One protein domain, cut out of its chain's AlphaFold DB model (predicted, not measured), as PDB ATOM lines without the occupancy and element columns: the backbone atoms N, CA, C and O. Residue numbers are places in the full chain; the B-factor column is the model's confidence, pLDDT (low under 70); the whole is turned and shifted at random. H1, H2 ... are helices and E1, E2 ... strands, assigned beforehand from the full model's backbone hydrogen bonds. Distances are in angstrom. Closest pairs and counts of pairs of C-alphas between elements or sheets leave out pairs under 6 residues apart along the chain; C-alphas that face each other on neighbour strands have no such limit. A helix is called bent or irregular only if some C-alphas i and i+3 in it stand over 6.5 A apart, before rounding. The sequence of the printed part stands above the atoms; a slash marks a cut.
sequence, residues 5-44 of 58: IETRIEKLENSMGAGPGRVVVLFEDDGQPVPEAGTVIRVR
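AT A GLANCE: This is residues 5 to 44 of the 58 residues of an uncharacterized protein of Thiocystis violascens (strain ATCC 17096 / DSM 198 / 6111) (UniProt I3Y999). A narrow ribbon of two parallel strands, E1 and E2, stands between one helix and one wide loop: H1 packs near the beginning of E1, and the loop of residues 28 to 38 swings out away from H1 and returns to begin E2 beside E1. The printed part has 40 residues with one named helix and two named strands, in the order H1, E1, E2 along the chain. The sheet's order is E1, E2, both parallel, and the class is mixed, helices and strands. The whole is only just compact, close to loose, with a radius of gyration of the C-alphas of 10.4 A, and the C-alphas span 27 by 21 by 13 A.

HOW THE PARTS SIT: Begin with the sheet, where E1, residues 23 to 27, and E2, residues 39 to 43, are parallel neighbours with 25 degrees between their N-to-C directions. Look at C-alphas 23 and 39, which face each other at 4.9 A, and at the other end C-alphas 27 and 43, which face each other at 4.8 A. Between the two strands you will find N 26 and O 41 at 2.9 A and N 43 and O 26 at 2.8 A, both within hydrogen-bond range. From E1 move to H1, residues 5 to 16: the closest C-alphas of the two are those of Glu 13 and Val 23, 6.2 A apart, and 3 pairs of C-alphas are within 8 A. The centres of H1 and E1 are 12.3 A apart. H1 and E2 are apart. In H1 every O i to N i+4 pair is within hydrogen-bond range.

IN THESE COORDINATES: Find C-alpha 23 at (42.553, 7.859, -26.028); from there E1 runs 13.3 A to C-alpha 27. E2 runs 13.0 A from C-alpha 39 to C-alpha 43 at (35.876, 17.956, -21.989). Go back to Ile 5, with its C-alpha at (31.626, 7.341, -32.654), where H1 begins; it runs 16.8 A to C-alpha 16 and is not bent.

THE WHOLE: The two C-alphas farthest apart are those of Asn 14 in H1 and Gly 31 in the loop, 27.2 A. The link from H1 to E1, 6 residues, is short, and the link from E1 to E2, 11 residues, is long. In that long link residues 28 to 30 are helix, a run too short to bear a name. The printed part, residues 5 to 44, has no cut, and its first and last C-alphas are 18.5 A apart. The mean pLDDT of the printed part is 84.3, and no printed residue is under 70.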
ATOM      1  N   ILE A   5      30.844   6.919 -33.818       85.00
ATOM      2  CA  ILE A   5      31.626   7.341 -32.654       85.00
ATOM      3  C   ILE A   5      32.971   6.610 -32.652       85.00
ATOM      4  O   ILE A   5      34.007   7.266 -32.595       85.00
ATOM      5  N   GLU A   6      32.964   5.288 -32.823       84.75
ATOM      6  CA  GLU A   6      34.186   4.473 -32.899       84.75
ATOM      7  C   GLU A   6      35.110   4.948 -34.030       84.75
ATOM      8  O   GLU A   6      36.289   5.195 -33.797       84.75
ATOM      9  N   THR A   7      34.570   5.207 -35.229       89.44
ATOM     10  CA  THR A   7      35.365   5.742 -36.353       89.44
ATOM     11  C   THR A   7      35.949   7.131 -36.067       89.44
ATOM     12  O   THR A   7      37.016   7.478 -36.574       89.44
ATOM     13  N   ARG A   8      35.257   7.973 -35.289       88.62
ATOM     14  CA  ARG A   8      35.768   9.303 -34.915       88.62
ATOM     15  C   ARG A   8      36.871   9.215 -33.863       88.62
ATOM     16  O   ARG A   8      37.838   9.964 -33.977       88.62
ATOM     17  N   ILE A   9      36.750   8.304 -32.900       85.94
ATOM     18  CA  ILE A   9      37.794   8.052 -31.897       85.94
ATOM     19  C   ILE A   9      39.051   7.509 -32.583       85.94
ATOM     20  O   ILE A   9      40.128   8.053 -32.376       85.94
ATOM     21  N   GLU A  10      38.915   6.547 -33.496       88.25
ATOM     22  CA  GLU A  10      40.049   6.001 -34.258       88.25
ATOM     23  C   GLU A  10      40.793   7.091 -35.058       88.25
ATOM     24  O   GLU A  10      42.024   7.137 -35.103       88.25
ATOM     25  N   LYS A  11      40.064   8.028 -35.677       89.81
ATOM     26  CA  LYS A  11      40.682   9.172 -36.375       89.81
ATOM     27  C   LYS A  11      41.448  10.092 -35.429       89.81
ATOM     28  O   LYS A  11      42.487  10.623 -35.816       89.81
ATOM     29  N   LEU A  12      40.929  10.292 -34.222       87.81
ATOM     30  CA  LEU A  12      41.557  11.111 -33.191       87.81
ATOM     31  C   LEU A  12      42.822  10.446 -32.631       87.81
ATOM     32  O   LEU A  12      43.834  11.110 -32.437       87.81
ATOM     33  N   GLU A  13      42.796   9.129 -32.433       89.31
ATOM     34  CA  GLU A  13      43.974   8.337 -32.056       89.31
ATOM     35  C   GLU A  13      45.093   8.488 -33.091       89.31
ATOM     36  O   GLU A  13      46.214   8.882 -32.756       89.31
ATOM     37  N   ASN A  14      44.750   8.295 -34.367       89.38
ATOM     38  CA  ASN A  14      45.689   8.431 -35.477       89.38
ATOM     39  C   ASN A  14      46.266   9.851 -35.607       89.38
ATOM     40  O   ASN A  14      47.461   9.997 -35.861       89.38
ATOM     41  N   SER A  15      45.458  10.904 -35.426       89.25
ATOM     42  CA  SER A  15      45.936  12.289 -35.559       89.25
ATOM     43  C   SER A  15      46.880  12.711 -34.432       89.25
ATOM     44  O   SER A  15      47.765  13.537 -34.654       89.25
ATOM     45  N   MET A  16      46.729  12.128 -33.242       85.81
ATOM     46  CA  MET A  16      47.602  12.389 -32.094       85.81
ATOM     47  C   MET A  16      48.827  11.466 -32.044       85.81
ATOM     48  O   MET A  16      49.660  11.616 -31.152       85.81
ATOM     49  N   GLY A  17      48.931  10.486 -32.951       86.12
ATOM     50  CA  GLY A  17      49.932   9.418 -32.859       86.12
ATOM     51  C   GLY A  17      49.762   8.545 -31.608       86.12
ATOM     52  O   GLY A  17      50.701   7.865 -31.189       86.12
ATOM     53  N   ALA A  18      48.578   8.577 -30.991       78.75
ATOM     54  CA  ALA A  18      48.241   7.720 -29.872       78.75
ATOM     55  C   ALA A  18      47.895   6.341 -30.442       78.75
ATOM     56  O   ALA A  18      47.060   6.223 -31.333       78.75
ATOM     57  N   GLY A  19      48.570   5.293 -29.963       81.19
ATOM     58  CA  GLY A  19      48.248   3.924 -30.371       81.19
ATOM     59  C   GLY A  19      46.761   3.590 -30.150       81.19
ATOM     60  O   GLY A  19      46.100   4.254 -29.351       81.19
ATOM     61  N   PRO A  20      46.238   2.552 -30.820       83.31
ATOM     62  CA  PRO A  20      44.824   2.199 -30.744       83.31
ATOM     63  C   PRO A  20      44.382   1.923 -29.303       83.31
ATOM     64  O   PRO A  20      45.096   1.262 -28.540       83.31
ATOM     65  N   GLY A  21      43.206   2.429 -28.940       81.12
ATOM     66  CA  GLY A  21      42.620   2.295 -27.605       81.12
ATOM     67  C   GLY A  21      43.343   3.085 -26.510       81.12
ATOM     68  O   GLY A  21      43.179   2.767 -25.332       81.12
ATOM     69  N   ARG A  22      44.185   4.066 -26.862       85.19
ATOM     70  CA  ARG A  22      44.931   4.873 -25.876       85.19
ATOM     71  C   ARG A  22      44.326   6.233 -25.604       85.19
ATOM     72  O   ARG A  22      44.883   6.961 -24.783       85.19
ATOM     73  N   VAL A  23      43.228   6.584 -26.262       85.88
ATOM     74  CA  VAL A  23      42.553   7.859 -26.028       85.88
ATOM     75  C   VAL A  23      41.364   7.661 -25.110       85.88
ATOM     76  O   VAL A  23      40.463   6.879 -25.397       85.88
ATOM     77  N   VAL A  24      41.361   8.407 -24.008       85.06
ATOM     78  CA  VAL A  24      40.272   8.402 -23.031       85.06
ATOM     79  C   VAL A  24      39.672   9.797 -22.966       85.06
ATOM     80  O   VAL A  24      40.385  10.779 -22.762       85.06
ATOM     81  N   VAL A  25      38.357   9.883 -23.155       84.25
ATOM     82  CA  VAL A  25      37.600  11.133 -23.046       84.25
ATOM     83  C   VAL A  25      36.941  11.172 -21.674       84.25
ATOM     84  O   VAL A  25      36.159  10.281 -21.349       84.25
ATOM     85  N   LEU A  26      37.271  12.189 -20.879       87.25
ATOM     86  CA  LEU A  26      36.701  12.421 -19.553       87.25
ATOM     87  C   LEU A  26      35.927  13.734 -19.554       87.25
ATOM     88  O   LEU A  26      36.430  14.748 -20.038       87.25
ATOM     89  N   PHE A  27      34.736  13.731 -18.971       85.88
ATOM     90  CA  PHE A  27      33.984  14.955 -18.706       85.88
ATOM     91  C   PHE A  27      34.394  15.493 -17.332       85.88
ATOM     92  O   PHE A  27      34.475  14.721 -16.376       85.88
ATOM     93  N   GLU A  28      34.726  16.786 -17.235       78.06
ATOM     94  CA  GLU A  28      35.271  17.359 -15.989       78.06
ATOM     95  C   GLU A  28      34.320  17.206 -14.790       78.06
ATOM     96  O   GLU A  28      34.786  17.013 -13.668       78.06
ATOM     97  N   ASP A  29      33.009  17.217 -15.027       77.50
ATOM     98  CA  ASP A  29      31.986  17.162 -13.977       77.50
ATOM     99  C   ASP A  29      31.687  15.740 -13.464       77.50
ATOM    100  O   ASP A  29      31.032  15.573 -12.436       77.50
ATOM    101  N   ASP A  30      32.193  14.702 -14.136       76.38
ATOM    102  CA  ASP A  30      31.869  13.301 -13.828       76.38
ATOM    103  C   ASP A  30      32.720  12.709 -12.686       76.38
ATOM    104  O   ASP A  30      32.511  11.566 -12.274       76.38
ATOM    105  N   GLY A  31      33.708  13.454 -12.169       77.62
ATOM    106  CA  GLY A  31      34.565  13.012 -11.057       77.62
ATOM    107  C   GLY A  31      35.370  11.737 -11.346       77.62
ATOM    108  O   GLY A  31      35.836  11.069 -10.421       77.62
ATOM    109  N   GLN A  32      35.519  11.372 -12.622       79.88
ATOM    110  CA  GLN A  32      36.151  10.121 -13.019       79.88
ATOM    111  C   GLN A  32      37.671  10.159 -12.796       79.88
ATOM    112  O   GLN A  32      38.326  11.159 -13.109       79.88
ATOM    113  N   PRO A  33      38.258   9.064 -12.278       80.06
ATOM    114  CA  PRO A  33      39.695   8.976 -12.086       80.06
ATOM    115  C   PRO A  33      40.416   9.029 -13.433       80.06
ATOM    116  O   PRO A  33      40.029   8.377 -14.402       80.06
ATOM    117  N   VAL A  34      41.495   9.809 -13.481       82.38
ATOM    118  CA  VAL A  34      42.339   9.927 -14.670       82.38
ATOM    119  C   VAL A  34      43.186   8.660 -14.789       82.38
ATOM    120  O   VAL A  34      43.919   8.352 -13.847       82.38
ATOM    121  N   PRO A  35      43.114   7.922 -15.907       81.06
ATOM    122  CA  PRO A  35      43.935   6.733 -16.086       81.06
ATOM    123  C   PRO A  35      45.424   7.099 -16.138       81.06
ATOM    124  O   PRO A  35      45.809   8.099 -16.743       81.06
ATOM    125  N   GLU A  36      46.269   6.272 -15.514       79.62
ATOM    126  CA  GLU A  36      47.721   6.506 -15.403       79.62
ATOM    127  C   GLU A  36      48.465   6.402 -16.743       79.62
ATOM    128  O   GLU A  36      49.573   6.917 -16.885       79.62
ATOM    129  N   ALA A  37      47.868   5.738 -17.736       79.94
ATOM    130  CA  ALA A  37      48.449   5.540 -19.055       79.94
ATOM    131  C   ALA A  37      47.443   5.878 -20.160       79.94
ATOM    132  O   ALA A  37      46.270   5.518 -20.082       79.94
ATOM    133  N   GLY A  38      47.942   6.514 -21.220       81.88
ATOM    134  CA  GLY A  38      47.147   6.942 -22.370       81.88
ATOM    135  C   GLY A  38      47.072   8.459 -22.505       81.88
ATOM    136  O   GLY A  38      47.549   9.212 -21.657       81.88
ATOM    137  N   THR A  39      46.491   8.904 -23.611       86.00
ATOM    138  CA  THR A  39      46.217  10.312 -23.883       86.00
ATOM    139  C   THR A  39      44.823  10.639 -23.366       86.00
ATOM    140  O   THR A  39      43.832  10.084 -23.839       86.00
ATOM    141  N   VAL A  40      44.741  11.546 -22.394       87.25
ATOM    142  CA  VAL A  40      43.473  11.932 -21.765       87.25
ATOM    143  C   VAL A  40      42.997  13.265 -22.324       87.25
ATOM    144  O   VAL A  40      43.711  14.265 -22.259       87.25
ATOM    145  N   ILE A  41      41.769  13.282 -22.837       86.25
ATOM    146  CA  ILE A  41      41.084  14.487 -23.306       86.25
ATOM    147  C   ILE A  41      40.019  14.842 -22.279       86.25
ATOM    148  O   ILE A  41      39.067  14.088 -22.084       86.25
ATOM    149  N   ARG A  42      40.178  15.996 -21.628       87.44
ATOM    150  CA  ARG A  42      39.170  16.535 -20.713       87.44
ATOM    151  C   ARG A  42      38.229  17.456 -21.466       87.44
ATOM    152  O   ARG A  42      38.676  18.385 -22.136       87.44
ATOM    153  N   VAL A  43      36.939  17.184 -21.354       87.56
ATOM    154  CA  VAL A  43      35.876  17.956 -21.989       87.56
ATOM    155  C   VAL A  43      35.107  18.689 -20.902       87.56
ATOM    156  O   VAL A  43      34.584  18.072 -19.974       87.56
ATOM    157  N   ARG A  44      35.029  20.011 -21.048       87.00
ATOM    158  CA  ARG A  44      34.183  20.882 -20.238       87.00
ATOM    159  C   ARG A  44      33.125  21.498 -21.125       87.00
ATOM    160  O   ARG A  44      33.456  22.087 -22.156       87.00
TER     161      ARG A  44